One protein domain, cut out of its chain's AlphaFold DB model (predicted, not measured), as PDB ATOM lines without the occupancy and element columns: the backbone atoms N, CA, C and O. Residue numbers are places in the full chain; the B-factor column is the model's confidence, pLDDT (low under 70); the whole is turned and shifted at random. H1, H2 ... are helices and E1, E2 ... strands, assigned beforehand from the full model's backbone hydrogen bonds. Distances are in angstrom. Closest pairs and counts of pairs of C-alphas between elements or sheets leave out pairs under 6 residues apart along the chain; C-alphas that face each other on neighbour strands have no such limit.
ATOM      1  N   ALA A   2     -75.364 -45.263  36.522       43.34
ATOM      2  CA  ALA A   2     -74.461 -44.227  36.037       43.34
ATOM      3  C   ALA A   2     -73.811 -44.743  34.750       43.34
ATOM      4  O   ALA A   2     -73.252 -45.837  34.750       43.34
ATOM      5  N   SER A   3     -73.949 -43.993  33.658       41.47
ATOM      6  CA  SER A   3     -73.218 -44.255  32.424       41.47
ATOM      7  C   SER A   3     -71.730 -44.158  32.762       41.47
ATOM      8  O   SER A   3     -71.184 -43.068  32.944       41.47
ATOM      9  N   LEU A   4     -71.112 -45.319  32.976       51.94
ATOM     10  CA  LEU A   4     -69.672 -45.486  33.069       51.94
ATOM     11  C   LEU A   4     -69.146 -45.149  31.678       51.94
ATOM     12  O   LEU A   4     -69.115 -46.009  30.803       51.94
ATOM     13  N   TYR A   5     -68.829 -43.876  31.442       55.44
ATOM     14  CA  TYR A   5     -68.053 -43.499  30.268       55.44
ATOM     15  C   TYR A   5     -66.818 -44.400  30.256       55.44
ATOM     16  O   TYR A   5     -66.084 -44.380  31.249       55.44
ATOM     17  N   PRO A   6     -66.610 -45.220  29.212       61.28
ATOM     18  CA  PRO A   6     -65.444 -46.080  29.154       61.28
ATOM     19  C   PRO A   6     -64.216 -45.174  29.167       61.28
ATOM     20  O   PRO A   6     -63.977 -44.414  28.225       61.28
ATOM     21  N   MET A   7     -63.482 -45.202  30.279       69.69
ATOM     22  CA  MET A   7     -62.164 -44.593  30.348       69.69
ATOM     23  C   MET A   7     -61.311 -45.302  29.313       69.69
ATOM     24  O   MET A   7     -61.223 -46.529  29.296       69.69
ATOM     25  N   GLN A   8     -60.769 -44.521  28.386       85.81
ATOM     26  CA  GLN A   8     -59.934 -45.082  27.341       85.81
ATOM     27  C   GLN A   8     -58.660 -45.651  27.955       85.81
ATOM     28  O   GLN A   8     -58.162 -45.147  28.962       85.81
ATOM     29  N   SER A   9     -58.145 -46.705  27.337       91.06
ATOM     30  CA  SER A   9     -56.851 -47.265  27.683       91.06
ATOM     31  C   SER A   9     -55.730 -46.484  27.000       91.06
ATOM     32  O   SER A   9     -55.904 -45.874  25.940       91.06
ATOM     33  N   CYS A  10     -54.566 -46.482  27.633       92.38
ATOM     34  CA  CYS A  10     -53.341 -45.928  27.102       92.38
ATOM     35  C   CYS A  10     -52.947 -46.692  25.839       92.38
ATOM     36  O   CYS A  10     -52.930 -47.921  25.829       92.38
ATOM     37  N   HIS A  11     -52.580 -45.953  24.798       93.06
ATOM     38  CA  HIS A  11     -52.162 -46.523  23.524       93.06
ATOM     39  C   HIS A  11     -50.877 -47.366  23.618       93.06
ATOM     40  O   HIS A  11     -50.690 -48.264  22.809       93.06
ATOM     41  N   GLU A  12     -50.010 -47.087  24.597       94.00
ATOM     42  CA  GLU A  12     -48.701 -47.744  24.746       94.00
ATOM     43  C   GLU A  12     -48.734 -48.971  25.668       94.00
ATOM     44  O   GLU A  12     -48.031 -49.945  25.420       94.00
ATOM     45  N   CYS A  13     -49.519 -48.930  26.751       94.25
ATOM     46  CA  CYS A  13     -49.470 -49.953  27.805       94.25
ATOM     47  C   CYS A  13     -50.836 -50.426  28.314       94.25
ATOM     48  O   CYS A  13     -50.901 -51.107  29.333       94.25
ATOM     49  N   GLU A  14     -51.925 -50.024  27.658       92.69
ATOM     50  CA  GLU A  14     -53.311 -50.394  27.989       92.69
ATOM     51  C   GLU A  14     -53.827 -49.961  29.381       92.69
ATOM     52  O   GLU A  14     -55.013 -50.118  29.669       92.69
ATOM     53  N   ALA A  15     -52.989 -49.345  30.222       91.88
ATOM     54  CA  ALA A  15     -53.386 -48.759  31.505       91.88
ATOM     55  C   ALA A  15     -54.440 -47.649  31.337       91.88
ATOM     56  O   ALA A  15     -54.645 -47.137  30.241       91.88
ATOM     57  N   GLU A  16     -55.088 -47.218  32.418       89.31
ATOM     58  CA  GLU A  16     -56.059 -46.117  32.358       89.31
ATOM     59  C   GLU A  16     -55.423 -44.837  31.779       89.31
ATOM     60  O   GLU A  16     -54.371 -44.374  32.240       89.31
ATOM     61  N   ALA A  17     -56.040 -44.264  30.740       89.56
ATOM     62  CA  ALA A  17     -55.546 -43.038  30.131       89.56
ATOM     63  C   ALA A  17     -55.826 -41.826  31.030       89.56
ATOM     64  O   ALA A  17     -56.951 -41.579  31.461       89.56
ATOM     65  N   ALA A  18     -54.791 -41.017  31.234       87.75
ATOM     66  CA  ALA A  18     -54.856 -39.735  31.913       87.75
ATOM     67  C   ALA A  18     -55.305 -38.599  30.984       87.75
ATOM     68  O   ALA A  18     -55.650 -37.522  31.447       87.75
ATOM     69  N   GLY A  19     -55.277 -38.779  29.668       87.62
ATOM     70  CA  GLY A  19     -55.699 -37.759  28.710       87.62
ATOM     71  C   GLY A  19     -55.187 -38.068  27.317       87.62
ATOM     72  O   GLY A  19     -54.705 -39.171  27.064       87.62
ATOM     73  N   ARG A  20     -55.274 -37.091  26.413       89.19
ATOM     74  CA  ARG A  20     -54.731 -37.207  25.056       89.19
ATOM     75  C   ARG A  20     -53.501 -36.337  24.888       89.19
ATOM     76  O   ARG A  20     -53.473 -35.198  25.346       89.19
ATOM     77  N   CYS A  21     -52.500 -36.834  24.169       89.81
ATOM     78  CA  CYS A  21     -51.415 -35.959  23.740       89.81
ATOM     79  C   CYS A  21     -51.981 -34.883  22.795       89.81
ATOM     80  O   CYS A  21     -52.550 -35.240  21.763       89.81
ATOM     81  N   PRO A  22     -51.781 -33.578  23.042       88.44
ATOM     82  CA  PRO A  22     -52.269 -32.528  22.146       88.44
ATOM     83  C   PRO A  22     -51.552 -32.502  20.785       88.44
ATOM     84  O   PRO A  22     -51.989 -31.792  19.887       88.44
ATOM     85  N   SER A  23     -50.458 -33.258  20.620       88.88
ATOM     86  CA  SER A  23     -49.711 -33.350  19.360       88.88
ATOM     87  C   SER A  23     -50.228 -34.463  18.444       88.88
ATOM     88  O   SER A  23     -50.397 -34.226  17.255       88.88
ATOM     89  N   CYS A  24     -50.451 -35.674  18.969       91.38
ATOM     90  CA  CYS A  24     -50.856 -36.845  18.171       91.38
ATOM     91  C   CYS A  24     -52.267 -37.363  18.488       91.38
ATOM     92  O   CYS A  24     -52.753 -38.262  17.812       91.38
ATOM     93  N   ASN A  25     -52.928 -36.807  19.506       89.88
ATOM     94  CA  ASN A  25     -54.273 -37.153  19.971       89.88
ATOM     95  C   ASN A  25     -54.451 -38.584  20.535       89.88
ATOM     96  O   ASN A  25     -55.573 -38.984  20.871       89.88
ATOM     97  N   ASN A  26     -53.361 -39.348  20.693       90.94
ATOM     98  CA  ASN A  26     -53.393 -40.671  21.318       90.94
ATOM     99  C   ASN A  26     -53.738 -40.571  22.814       90.94
ATOM    100  O   ASN A  26     -53.221 -39.671  23.484       90.94
ATOM    101  N   PRO A  27     -54.580 -41.480  23.351       90.81
ATOM    102  CA  PRO A  27     -54.828 -41.582  24.784       90.81
ATOM    103  C   PRO A  27     -53.591 -42.144  25.498       90.81
ATOM    104  O   PRO A  27     -53.031 -43.159  25.082       90.81
ATOM    105  N   LEU A  28     -53.146 -41.496  26.572       91.94
ATOM    106  CA  LEU A  28     -51.908 -41.832  27.283       91.94
ATOM    107  C   LEU A  28     -52.135 -41.847  28.792       91.94
ATOM    108  O   LEU A  28     -52.853 -40.993  29.310       91.94
ATOM    109  N   CYS A  29     -51.520 -42.798  29.497       91.81
ATOM    110  CA  CYS A  29     -51.474 -42.807  30.959       91.81
ATOM    111  C   CYS A  29     -50.512 -41.726  31.486       91.81
ATOM    112  O   CYS A  29     -49.784 -41.097  30.719       91.81
ATOM    113  N   MET A  30     -50.487 -41.533  32.808       90.69
ATOM    114  CA  MET A  30     -49.618 -40.552  33.475       90.69
ATOM    115  C   MET A  30     -48.133 -40.717  33.118       90.69
ATOM    116  O   MET A  30     -47.442 -39.724  32.908       90.69
ATOM    117  N   GLU A  31     -47.660 -41.960  33.020       91.31
ATOM    118  CA  GLU A  31     -46.253 -42.284  32.756       91.31
ATOM    119  C   GLU A  31     -45.863 -42.024  31.296       91.31
ATOM    120  O   GLU A  31     -44.807 -41.459  31.022       91.31
ATOM    121  N   HIS A  32     -46.742 -42.364  30.351       93.12
ATOM    122  CA  HIS A  32     -46.480 -42.206  28.919       93.12
ATOM    123  C   HIS A  32     -46.922 -40.847  28.362       93.12
ATOM    124  O   HIS A  32     -46.689 -40.565  27.192       93.12
ATOM    125  N   PHE A  33     -47.538 -39.965  29.157       91.50
ATOM    126  CA  PHE A  33     -47.986 -38.659  28.660       91.50
ATOM    127  C   PHE A  33     -46.823 -37.785  28.170       91.50
ATOM    128  O   PHE A  33     -46.982 -36.997  27.235       91.50
ATOM    129  N   ALA A  34     -45.639 -37.936  28.770       90.62
ATOM    130  CA  ALA A  34     -44.490 -37.151  28.365       90.62
ATOM    131  C   ALA A  34     -44.113 -37.403  26.903       90.62
ATOM    132  O   ALA A  34     -44.063 -38.543  26.445       90.62
ATOM    133  N   ARG A  35     -43.848 -36.327  26.148       89.81
ATOM    134  CA  ARG A  35     -43.639 -36.407  24.690       89.81
ATOM    135  C   ARG A  35     -42.449 -37.296  24.309       89.81
ATOM    136  O   ARG A  35     -42.481 -37.939  23.267       89.81
ATOM    137  N   HIS A  36     -41.428 -37.354  25.163       88.12
ATOM    138  CA  HIS A  36     -40.262 -38.224  25.004       88.12
ATOM    139  C   HIS A  36     -40.513 -39.681  25.438       88.12
ATOM    140  O   HIS A  36     -39.672 -40.535  25.177       88.12
ATOM    141  N   ALA A  37     -41.645 -39.973  26.085       89.19
ATOM    142  CA  ALA A  37     -41.969 -41.280  26.655       89.19
ATOM    143  C   ALA A  37     -42.981 -42.096  25.823       89.19
ATOM    144  O   ALA A  37     -43.202 -43.257  26.147       89.19
ATOM    145  N   HIS A  38     -43.585 -41.543  24.758       92.62
ATOM    146  CA  HIS A  38     -44.549 -42.272  23.915       92.62
ATOM    147  C   HIS A  38     -44.336 -42.102  22.407       92.62
ATOM    148  O   HIS A  38     -43.791 -41.111  21.916       92.62
ATOM    149  N   THR A  39     -44.861 -43.054  21.648       89.69
ATOM    150  CA  THR A  39     -44.871 -43.112  20.186       89.69
ATOM    151  C   THR A  39     -46.228 -42.608  19.650       89.69
ATOM    152  O   THR A  39     -47.268 -42.778  20.286       89.69
ATOM    153  N   PRO A  40     -46.286 -41.918  18.488       91.75
ATOM    154  CA  PRO A  40     -45.215 -41.608  17.531       91.75
ATOM    155  C   PRO A  40     -44.360 -40.382  17.873       91.75
ATOM    156  O   PRO A  40     -43.331 -40.170  17.232       91.75
ATOM    157  N   CYS A  41     -44.750 -39.583  18.865       92.88
ATOM    158  CA  CYS A  41     -44.122 -38.293  19.147       92.88
ATOM    159  C   CYS A  41     -42.628 -38.398  19.486       92.88
ATOM    160  O   CYS A  41     -41.832 -37.659  18.907       92.88
ATOM    161  N   ALA A  42     -42.232 -39.330  20.356       91.69
ATOM    162  CA  ALA A  42     -40.831 -39.531  20.724       91.69
ATOM    163  C   ALA A  42     -39.971 -39.910  19.509       91.69
ATOM    164  O   ALA A  42     -38.860 -39.410  19.341       91.69
ATOM    165  N   ARG A  43     -40.512 -40.745  18.612       92.62
ATOM    166  CA  ARG A  43     -39.827 -41.132  17.373       92.62
ATOM    167  C   ARG A  43     -39.647 -39.940  16.440       92.62
ATOM    168  O   ARG A  43     -38.561 -39.759  15.902       92.62
ATOM    169  N   HIS A  44     -40.687 -39.126  16.282       92.06
ATOM    170  CA  HIS A  44     -40.616 -37.918  15.469       92.06
ATOM    171  C   HIS A  44     -39.573 -36.928  16.017       92.06
ATOM    172  O   HIS A  44     -38.748 -36.443  15.253       92.06
ATOM    173  N   LEU A  45     -39.529 -36.704  17.336       89.38
ATOM    174  CA  LEU A  45     -38.499 -35.866  17.966       89.38
ATOM    175  C   LEU A  45     -37.078 -36.370  17.684       89.38
ATOM    176  O   LEU A  45     -36.204 -35.581  17.339       89.38
ATOM    177  N   ALA A  46     -36.847 -37.679  17.806       90.44
ATOM    178  CA  ALA A  46     -35.536 -38.267  17.545       90.44
ATOM    179  C   ALA A  46     -35.112 -38.120  16.073       90.44
ATOM    180  O   ALA A  46     -33.939 -37.893  15.784       90.44
ATOM    181  N   GLN A  47     -36.063 -38.244  15.143       93.38
ATOM    182  CA  GLN A  47     -35.800 -38.162  13.704       93.38
ATOM    183  C   GLN A  47     -35.591 -36.731  13.202       93.38
ATOM    184  O   GLN A  47     -34.817 -36.541  12.272       93.38
ATOM    185  N   HIS A  48     -36.248 -35.749  13.821       90.69
ATOM    186  CA  HIS A  48     -36.294 -34.360  13.357       90.69
ATOM    187  C   HIS A  48     -35.648 -33.384  14.347       90.69
ATOM    188  O   HIS A  48     -36.055 -32.233  14.433       90.69
ATOM    189  N   HIS A  49     -34.688 -33.839  15.158       88.44
ATOM    190  CA  HIS A  49     -34.078 -33.030  16.226       88.44
ATOM    191  C   HIS A  49     -33.488 -31.690  15.742       88.44
ATOM    192  O   HIS A  49     -33.465 -30.721  16.499       88.44
ATOM    193  N   ASP A  50     -33.064 -31.616  14.481       90.44
ATOM    194  CA  ASP A  50     -32.571 -30.419  13.800       90.44
ATOM    195  C   ASP A  50     -33.650 -29.341  13.604       90.44
ATOM    196  O   ASP A  50     -33.341 -28.148  13.563       90.44
ATOM    197  N   GLU A  51     -34.926 -29.729  13.563       88.88
ATOM    198  CA  GLU A  51     -36.055 -28.795  13.545       88.88
ATOM    199  C   GLU A  51     -36.308 -28.168  14.923       88.88
ATOM    200  O   GLU A  51     -36.899 -27.092  15.009       88.88
ATOM    201  N   TYR A  52     -35.830 -28.799  15.999       91.19
ATOM    202  CA  TYR A  52     -36.047 -28.389  17.386       91.19
ATOM    203  C   TYR A  52     -34.798 -27.734  17.995       91.19
ATOM    204  O   TYR A  52     -34.400 -28.018  19.123       91.19
ATOM    205  N   LEU A  53     -34.159 -26.834  17.248       93.50
ATOM    206  CA  LEU A  53     -33.005 -26.065  17.713       93.50
ATOM    207  C   LEU A  53     -33.404 -24.640  18.086       93.50
ATOM    208  O   LEU A  53     -34.220 -23.996  17.422       93.50
ATOM    209  N   CYS A  54     -32.776 -24.096  19.126       93.94
ATOM    210  CA  CYS A  54     -32.902 -22.688  19.445       93.94
ATOM    211  C   CYS A  54     -32.383 -21.853  18.271       93.94
ATOM    212  O   CYS A  54     -31.194 -21.887  17.962       93.94
ATOM    213  N   TYR A  55     -33.243 -21.032  17.670       91.19
ATOM    214  CA  TYR A  55     -32.856 -20.229  16.504       91.19
ATOM    215  C   TYR A  55     -31.789 -19.154  16.809       91.19
ATOM    216  O   TYR A  55     -31.281 -18.526  15.884       91.19
ATOM    217  N   VAL A  56     -31.489 -18.905  18.092       90.44
ATOM    218  CA  VAL A  56     -30.500 -17.917  18.547       90.44
ATOM    219  C   VAL A  56     -29.116 -18.547  18.719       90.44
ATOM    220  O   VAL A  56     -28.142 -18.005  18.211       90.44
ATOM    221  N   CYS A  57     -29.014 -19.683  19.418       93.88
ATOM    222  CA  CYS A  57     -27.726 -20.301  19.766       93.88
ATOM    223  C   CYS A  57     -27.518 -21.726  19.238       93.88
ATOM    224  O   CYS A  57     -26.477 -22.316  19.507       93.88
ATOM    225  N   GLY A  58     -28.491 -22.303  18.533       92.38
ATOM    226  CA  GLY A  58     -28.401 -23.655  17.977       92.38
ATOM    227  C   GLY A  58     -28.468 -24.787  19.006       92.38
ATOM    228  O   GLY A  58     -28.277 -25.939  18.639       92.38
ATOM    229  N   ALA A  59     -28.733 -24.499  20.285       92.88
ATOM    230  CA  ALA A  59     -28.914 -25.538  21.297       92.88
ATOM    231  C   ALA A  59     -30.183 -26.359  21.023       92.88
ATOM    232  O   ALA A  59     -31.207 -25.789  20.648       92.88
ATOM    233  N   ASN A  60     -30.143 -27.670  21.271       90.31
ATOM    234  CA  ASN A  60     -31.341 -28.510  21.239       90.31
ATOM    235  C   ASN A  60     -32.380 -27.991  22.242       90.31
ATOM    236  O   ASN A  60     -32.054 -27.724  23.400       90.31
ATOM    237  N   VAL A  61     -33.631 -27.880  21.807       91.62
ATOM    238  CA  VAL A  61     -34.779 -27.600  22.670       91.62
ATOM    239  C   VAL A  61     -35.813 -28.681  22.451       91.62
ATOM    240  O   VAL A  61     -36.246 -28.909  21.336       91.62
ATOM    241  N   VAL A  62     -36.211 -29.391  23.495       86.56
ATOM    242  CA  VAL A  62     -37.141 -30.511  23.332       86.56
ATOM    243  C   VAL A  62     -38.503 -30.063  23.833       86.56
ATOM    244  O   VAL A  62     -38.603 -29.666  24.986       86.56
ATOM    245  N   PRO A  63     -39.564 -30.097  23.009       88.44
ATOM    246  CA  PRO A  63     -40.911 -29.872  23.499       88.44
ATOM    247  C   PRO A  63     -41.253 -30.890  24.582       88.44
ATOM    248  O   PRO A  63     -41.242 -32.102  24.343       88.44
ATOM    249  N   GLU A  64     -41.613 -30.392  25.752       88.75
ATOM    250  CA  GLU A  64     -41.934 -31.211  26.905       88.75
ATOM    251  C   GLU A  64     -43.433 -31.205  27.165       88.75
ATOM    252  O   GLU A  64     -44.163 -30.238  26.938       88.75
ATOM    253  N   GLN A  65     -43.909 -32.355  27.613       92.25
ATOM    254  CA  GLN A  65     -45.255 -32.530  28.120       92.25
ATOM    255  C   GLN A  65     -45.136 -33.376  29.369       92.25
ATOM    256  O   GLN A  65     -44.261 -34.237  29.443       92.25
ATOM    257  N   TRP A  66     -45.994 -33.138  30.342       92.12
ATOM    258  CA  TRP A  66     -46.112 -34.002  31.505       92.12
ATOM    259  C   TRP A  66     -47.490 -33.825  32.109       92.12
ATOM    260  O   TRP A  66     -48.175 -32.827  31.885       92.12
ATOM    261  N   SER A  67     -47.906 -34.814  32.880       89.00
ATOM    262  CA  SER A  67     -49.158 -34.762  33.607       89.00
ATOM    263  C   SER A  67     -48.863 -34.815  35.094       89.00
ATOM    264  O   SER A  67     -47.998 -35.575  35.525       89.00
ATOM    265  N   THR A  68     -49.573 -34.013  35.887       85.12
ATOM    266  CA  THR A  68     -49.505 -34.101  37.357       85.12
ATOM    267  C   THR A  68     -50.726 -34.795  37.953       85.12
ATOM    268  O   THR A  68     -50.658 -35.290  39.076       85.12
ATOM    269  N   ALA A  69     -51.832 -34.869  37.206       85.38
ATOM    270  CA  ALA A  69     -53.027 -35.627  37.556       85.38
ATOM    271  C   ALA A  69     -53.830 -35.976  36.295       85.38
ATOM    272  O   ALA A  69     -53.677 -35.346  35.254       85.38
ATOM    273  N   VAL A  70     -54.809 -36.872  36.434       82.44
ATOM    274  CA  VAL A  70     -55.707 -37.322  35.349       82.44
ATOM    275  C   VAL A  70     -56.419 -36.177  34.605       82.44
ATOM    276  O   VAL A  70     -56.913 -36.364  33.510       82.44
ATOM    277  N   PHE A  71     -56.508 -34.964  35.145       82.75
ATOM    278  CA  PHE A  71     -57.192 -33.837  34.490       82.75
ATOM    279  C   PHE A  71     -56.301 -32.610  34.261       82.75
ATOM    280  O   PHE A  71     -56.784 -31.620  33.704       82.75
ATOM    281  N   ALA A  72     -55.039 -32.654  34.694       86.25
ATOM    282  CA  ALA A  72     -54.123 -31.520  34.660       86.25
ATOM    283  C   ALA A  72     -52.831 -31.898  33.928       86.25
ATOM    284  O   ALA A  72     -51.992 -32.643  34.439       86.25
ATOM    285  N   HIS A  73     -52.686 -31.339  32.730       90.12
ATOM    286  CA  HIS A  73     -51.579 -31.599  31.817       90.12
ATOM    287  C   HIS A  73     -50.798 -30.316  31.581       90.12
ATOM    288  O   HIS A  73     -51.393 -29.259  31.410       90.12
ATOM    289  N   TYR A  74     -49.479 -30.400  31.543       92.06
ATOM    290  CA  TYR A  74     -48.581 -29.289  31.260       92.06
ATOM    291  C   TYR A  74     -47.908 -29.513  29.914       92.06
ATOM    292  O   TYR A  74     -47.544 -30.634  29.552       92.06
ATOM    293  N   VAL A  75     -47.785 -28.432  29.153       92.69
ATOM    294  CA  VAL A  75     -47.252 -28.435  27.796       92.69
ATOM    295  C   VAL A  75     -46.300 -27.259  27.651       92.69
ATOM    296  O   VAL A  75     -46.689 -26.096  27.797       92.69
ATOM    297  N   ASP A  76     -45.060 -27.572  27.314       92.31
ATOM    298  CA  ASP A  76     -44.046 -26.604  26.945       92.31
ATOM    299  C   ASP A  76     -43.546 -26.908  25.536       92.31
ATOM    300  O   ASP A  76     -42.791 -27.845  25.293       92.31
ATOM    301  N   GLU A  77     -44.010 -26.130  24.564       89.19
ATOM    302  CA  GLU A  77     -43.646 -26.356  23.166       89.19
ATOM    303  C   GLU A  77     -42.259 -25.812  22.816       89.19
ATOM    304  O   GLU A  77     -41.799 -26.038  21.697       89.19
ATOM    305  N   HIS A  78     -41.612 -25.069  23.724       92.56
ATOM    306  CA  HIS A  78     -40.361 -24.356  23.455       92.56
ATOM    307  C   HIS A  78     -40.415 -23.445  22.212       92.56
ATOM    308  O   HIS A  78     -39.386 -23.142  21.613       92.56
ATOM    309  N   LYS A  79     -41.603 -22.957  21.824       92.50
ATOM    310  CA  LYS A  79     -41.791 -21.996  20.725       92.50
ATOM    311  C   LYS A  79     -42.006 -20.583  21.252       92.50
ATOM    312  O   LYS A  79     -42.775 -20.350  22.184       92.50
ATOM    313  N   CYS A  80     -41.352 -19.613  20.619       91.56
ATOM    314  CA  CYS A  80     -41.585 -18.203  20.897       91.56
ATOM    315  C   CYS A  80     -42.971 -17.773  20.390       91.56
ATOM    316  O   CYS A  80     -43.242 -17.842  19.197       91.56
ATOM    317  N   PHE A  81     -43.799 -17.203  21.262       87.94
ATOM    318  CA  PHE A  81     -45.148 -16.713  20.965       87.94
ATOM    319  C   PHE A  81     -45.188 -15.652  19.851       87.94
ATOM    320  O   PHE A  81     -46.144 -15.597  19.090       87.94
ATOM    321  N   GLY A  82     -44.151 -14.812  19.736       86.19
ATOM    322  CA  GLY A  82     -44.088 -13.754  18.718       86.19
ATOM    323  C   GLY A  82     -43.661 -14.218  17.319       86.19
ATOM    324  O   GLY A  82     -44.283 -13.836  16.334       86.19
ATOM    325  N   CYS A  83     -42.586 -15.010  17.208       89.12
ATOM    326  CA  CYS A  83     -42.004 -15.414  15.919       89.12
ATOM    327  C   CYS A  83     -42.185 -16.900  15.568       89.12
ATOM    328  O   CYS A  83     -41.728 -17.328  14.512       89.12
ATOM    329  N   ASN A  84     -42.816 -17.686  16.444       90.94
ATOM    330  CA  ASN A  84     -43.086 -19.121  16.298       90.94
ATOM    331  C   ASN A  84     -41.848 -20.017  16.073       90.94
ATOM    332  O   ASN A  84     -41.975 -21.165  15.653       90.94
ATOM    333  N   ARG A  85     -40.641 -19.508  16.354       92.12
ATOM    334  CA  ARG A  85     -39.386 -20.272  16.287       92.12
ATOM    335  C   ARG A  85     -39.050 -20.903  17.632       92.12
ATOM    336  O   ARG A  85     -39.388 -20.349  18.681       92.12
ATOM    337  N   TYR A  86     -38.340 -22.022  17.584       93.50
ATOM    338  CA  TYR A  86     -37.863 -22.742  18.756       93.50
ATOM    339  C   TYR A  86     -36.834 -21.940  19.556       93.50
ATOM    340  O   TYR A  86     -35.919 -21.342  18.987       93.50
ATOM    341  N   ILE A  87     -36.982 -21.901  20.879       94.56
ATOM    342  CA  ILE A  87     -36.133 -21.113  21.767       94.56
ATOM    343  C   ILE A  87     -35.885 -21.794  23.113       94.56
ATOM    344  O   ILE A  87     -36.790 -22.362  23.723       94.56
ATOM    345  N   CYS A  88     -34.636 -21.732  23.576       93.25
ATOM    346  CA  CYS A  88     -34.217 -22.307  24.847       93.25
ATOM    347  C   CYS A  88     -34.565 -21.391  26.028       93.25
ATOM    348  O   CYS A  88     -34.846 -20.198  25.862       93.25
ATOM    349  N   ASP A  89     -34.503 -21.939  27.241       90.19
ATOM    350  CA  ASP A  89     -34.731 -21.180  28.475       90.19
ATOM    351  C   ASP A  89     -33.808 -19.965  28.605       90.19
ATOM    352  O   ASP A  89     -34.264 -18.896  28.996       90.19
ATOM    353  N   THR A  90     -32.542 -20.083  28.192       90.88
ATOM    354  CA  THR A  90     -31.559 -18.995  28.331       90.88
ATOM    355  C   THR A  90     -31.862 -17.769  27.473       90.88
ATOM    356  O   THR A  90     -31.387 -16.694  27.802       90.88
ATOM    357  N   HIS A  91     -32.648 -17.909  26.401       91.19
ATOM    358  CA  HIS A  91     -33.065 -16.788  25.546       91.19
ATOM    359  C   HIS A  91     -34.553 -16.451  25.713       91.19
ATOM    360  O   HIS A  91     -35.144 -15.727  24.904       91.19
ATOM    361  N   THR A  92     -35.191 -16.985  26.757       89.94
ATOM    362  CA  THR A  92     -36.577 -16.672  27.092       89.94
ATOM    363  C   THR A  92     -36.610 -15.444  28.002       89.94
ATOM    364  O   THR A  92     -36.323 -15.536  29.189       89.94
ATOM    365  N   GLN A  93     -37.014 -14.285  27.475       87.62
ATOM    366  CA  GLN A  93     -37.146 -13.064  28.284       87.62
ATOM    367  C   GLN A  93     -38.396 -13.097  29.177       87.62
ATOM    368  O   GLN A  93     -38.433 -12.479  30.240       87.62
ATOM    369  N   ARG A  94     -39.451 -13.791  28.733       85.38
ATOM    370  CA  ARG A  94     -40.723 -13.878  29.456       85.38
ATOM    371  C   ARG A  94     -41.375 -15.242  29.273       85.38
ATOM    372  O   ARG A  94     -41.423 -15.761  28.155       85.38
ATOM    373  N   ARG A  95     -41.924 -15.763  30.370       89.19
ATOM    374  CA  ARG A  95     -42.700 -17.000  30.445       89.19
ATOM    375  C   ARG A  95     -44.049 -16.680  31.087       89.19
ATOM    376  O   ARG A  95     -44.076 -16.173  32.203       89.19
ATOM    377  N   ASP A  96     -45.141 -16.939  30.376       87.94
ATOM    378  CA  ASP A  96     -46.501 -16.814  30.903       87.94
ATOM    379  C   ASP A  96     -47.198 -18.178  30.812       87.94
ATOM    380  O   ASP A  96     -47.116 -18.854  29.783       87.94
ATOM    381  N   GLU A  97     -47.910 -18.576  31.860       88.31
ATOM    382  CA  GLU A  97     -48.726 -19.791  31.850       88.31
ATOM    383  C   GLU A  97     -50.159 -19.465  31.426       88.31
ATOM    384  O   GLU A  97     -50.760 -18.494  31.888       88.31
ATOM    385  N   GLN A  98     -50.718 -20.280  30.534       87.62
ATOM    386  CA  GLN A  98     -52.087 -20.139  30.047       87.62
ATOM    387  C   GLN A  98     -52.822 -21.466  30.178       87.62
ATOM    388  O   GLN A  98     -52.317 -22.504  29.762       87.62
ATOM    389  N   VAL A  99     -54.041 -21.441  30.712       87.31
ATOM    390  CA  VAL A  99     -54.876 -22.643  30.806       87.31
ATOM    391  C   VAL A  99     -55.816 -22.699  29.613       87.31
ATOM    392  O   VAL A  99     -56.664 -21.826  29.438       87.31
ATOM    393  N   LYS A 100     -55.703 -23.759  28.812       85.81
ATOM    394  CA  LYS A 100     -56.657 -24.098  27.757       85.81
ATOM    395  C   LYS A 100     -57.479 -25.303  28.197       85.81
ATOM    396  O   LYS A 100     -56.950 -26.391  28.415       85.81
ATOM    397  N   ILE A 101     -58.786 -25.101  28.318       80.50
ATOM    398  CA  ILE A 101     -59.739 -26.184  28.564       80.50
ATOM    399  C   ILE A 101     -60.112 -26.769  27.206       80.50
ATOM    400  O   ILE A 101     -60.596 -26.045  26.334       80.50
ATOM    401  N   VAL A 102     -59.878 -28.064  27.022       74.12
ATOM    402  CA  VAL A 102     -60.265 -28.778  25.803       74.12
ATOM    403  C   VAL A 102     -61.326 -29.804  26.179       74.12
ATOM    404  O   VAL A 102     -61.151 -30.585  27.110       74.12
ATOM    405  N   GLN A 103     -62.451 -29.779  25.469       71.38
ATOM    406  CA  GLN A 103     -63.475 -30.813  25.570       71.38
ATOM    407  C   GLN A 103     -63.208 -31.846  24.471       71.38
ATOM    408  O   GLN A 103     -63.545 -31.619  23.314       71.38
ATOM    409  N   ASP A 104     -62.566 -32.957  24.821       65.56
ATOM    410  CA  ASP A 104     -62.132 -34.012  23.887       65.56
ATOM    411  C   ASP A 104     -62.851 -35.356  24.128       65.56
ATOM    412  O   ASP A 104     -62.370 -36.424  23.743       65.56
ATOM    413  N   GLY A 105     -64.025 -35.312  24.770       66.69
ATOM    414  CA  GLY A 105     -64.846 -36.488  25.085       66.69
ATOM    415  C   GLY A 105     -64.332 -37.323  26.262       66.69
ATOM    416  O   GLY A 105     -65.066 -38.169  26.771       66.69
ATOM    417  N   LEU A 106     -63.120 -37.051  26.745       66.06
ATOM    418  CA  LEU A 106     -62.628 -37.476  28.050       66.06
ATOM    419  C   LEU A 106     -62.832 -36.297  29.013       66.06
ATOM    420  O   LEU A 106     -62.776 -35.142  28.599       66.06
ATOM    421  N   ARG A 107     -63.208 -36.579  30.267       66.06
ATOM    422  CA  ARG A 107     -63.683 -35.608  31.278       66.06
ATOM    423  C   ARG A 107     -62.906 -34.277  31.243       66.06
ATOM    424  O   ARG A 107     -61.885 -34.163  31.904       66.06
ATOM    425  N   GLY A 108     -63.433 -33.293  30.500       72.62
ATOM    426  CA  GLY A 108     -62.872 -31.961  30.227       72.62
ATOM    427  C   GLY A 108     -61.451 -31.716  30.739       72.62
ATOM    428  O   GLY A 108     -61.284 -31.142  31.820       72.62
ATOM    429  N   HIS A 109     -60.443 -32.133  29.971       80.31
ATOM    430  CA  HIS A 109     -59.046 -31.978  30.367       80.31
ATOM    431  C   HIS A 109     -58.587 -30.519  30.288       80.31
ATOM    432  O   HIS A 109     -59.011 -29.730  29.432       80.31
ATOM    433  N   ARG A 110     -57.684 -30.158  31.203       86.06
ATOM    434  CA  ARG A 110     -57.077 -28.830  31.278       86.06
ATOM    435  C   ARG A 110     -55.604 -28.937  30.919       86.06
ATOM    436  O   ARG A 110     -54.865 -29.694  31.546       86.06
ATOM    437  N   TYR A 111     -55.196 -28.151  29.932       89.75
ATOM    438  CA  TYR A 111     -53.813 -28.062  29.491       89.75
ATOM    439  C   TYR A 111     -53.241 -26.707  29.903       89.75
ATOM    440  O   TYR A 111     -53.762 -25.661  29.520       89.75
ATOM    441  N   HIS A 112     -52.175 -26.734  30.689       91.75
ATOM    442  CA  HIS A 112     -51.360 -25.587  31.050       91.75
ATOM    443  C   HIS A 112     -50.276 -25.428  29.987       91.75
ATOM    444  O   HIS A 112     -49.331 -26.208  29.914       91.75
ATOM    445  N   LEU A 113     -50.451 -24.435  29.129       91.69
ATOM    446  CA  LEU A 113     -49.536 -24.092  28.055       91.69
ATOM    447  C   LEU A 113     -48.556 -23.040  28.563       91.69
ATOM    448  O   LEU A 113     -48.960 -21.968  29.019       91.69
ATOM    449  N   THR A 114     -47.268 -23.328  28.438       91.94
ATOM    450  CA  THR A 114     -46.229 -22.326  28.650       91.94
ATOM    451  C   THR A 114     -46.059 -21.501  27.375       91.94
ATOM    452  O   THR A 114     -45.559 -21.995  26.366       91.94
ATOM    453  N   ALA A 115     -46.426 -20.220  27.416       90.81
ATOM    454  CA  ALA A 115     -46.114 -19.268  26.357       90.81
ATOM    455  C   ALA A 115     -44.788 -18.562  26.662       90.81
ATOM    456  O   ALA A 115     -44.657 -17.848  27.658       90.81
ATOM    457  N   ARG A 116     -43.801 -18.741  25.782       90.69
ATOM    458  CA  ARG A 116     -42.458 -18.155  25.908       90.69
ATOM    459  C   ARG A 116     -42.282 -17.023  24.913       90.69
ATOM    460  O   ARG A 116     -42.904 -17.017  23.856       90.69
ATOM    461  N   SER A 117     -41.436 -16.049  25.210       90.62
ATOM    462  CA  SER A 117     -41.042 -15.016  24.244       90.62
ATOM    463  C   SER A 117     -39.531 -14.861  24.225       90.62
ATOM    464  O   SER A 117     -38.902 -14.803  25.279       90.62
ATOM    465  N   CYS A 118     -38.965 -14.782  23.022       90.50
ATOM    466  CA  CYS A 118     -37.556 -14.480  22.833       90.50
ATOM    467  C   CYS A 118     -37.226 -13.035  23.192       90.50
ATOM    468  O   CYS A 118     -38.108 -12.173  23.150       90.50
ATOM    469  N   GLU A 119     -35.949 -12.766  23.453       85.50
ATOM    470  CA  GLU A 119     -35.427 -11.415  23.713       85.50
ATOM    471  C   GLU A 119     -35.807 -10.400  22.622       85.50
ATOM    472  O   GLU A 119     -36.105  -9.247  22.910       85.50
ATOM    473  N   LEU A 120     -35.880 -10.840  21.361       83.38
ATOM    474  CA  LEU A 120     -36.283  -9.989  20.237       83.38
ATOM    475  C   LEU A 120     -37.787  -9.652  20.244       83.38
ATOM    476  O   LEU A 120     -38.181  -8.569  19.820       83.38
ATOM    477  N   CYS A 121     -38.651 -10.572  20.685       84.81
ATOM    478  CA  CYS A 121     -40.108 -10.404  20.604       84.81
ATOM    479  C   CYS A 121     -40.721  -9.814  21.873       84.81
ATOM    480  O   CYS A 121     -41.790  -9.206  21.794       84.81
TER     481      CYS A 121
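Overview. This is residues 2 to 121 of the 153 residues of an uncharacterized protein of Ktedonobacterales bacterium (UniProt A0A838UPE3). With little regular structure, the domain is an elongated one in which a twisted wall of four strands, E1 E2 E4 E3, runs along the length, two small helices, H1 and H2, lie off the sheet, and a long stretch with no named element, residues 2 to 40, has its C-alphas 6 to 32 A from the mean of all C-alphas. The 120 printed residues hold H1 H2 E1 E2 E3 E4, 47 residues in named elements, class mixed; the sheet, E1 E2 E4 E3, is mixed. It is compact, radius of gyration of the C-alphas 15.5 A, spanning 54 by 29 by 18 A.

Along the chain. H1, residues 41 to 47, begins at C-alpha (-44.122, -38.293, 19.147); H2 is 49 to 52. E1 is 64 to 69, E2 72 to 80, 22.9 A, E3 92 to 102, 26.6 A, and E4 109 to 118, 28.7 A, ending at (-37.556, -14.480, 22.833).

Arrangement. Hairpin E1 and E2 has N 66 and O 74 at 3.0 A. E2 and E4 are parallel, N 75 and O 112 at 2.8 A. Hairpin E3 and E4 has N 100 and O 111 at 2.8 A. H1 and H2 are close but not clearly touching, closest C-alphas Leu 45 and Tyr 52, 7.9 A; neither is on the sheet. H1 has every O i to N i+4 pair within hydrogen-bond range; H2 is too short for one.

Size, cuts and confidence. The farthest C-alphas, Ala 2 and Cys 57, are 55.0 A apart. The printed part has no cut; links H2 to E1 and E2 to E3 are long. Residues 2 to 7 and 104 to 107 have pLDDT under 70.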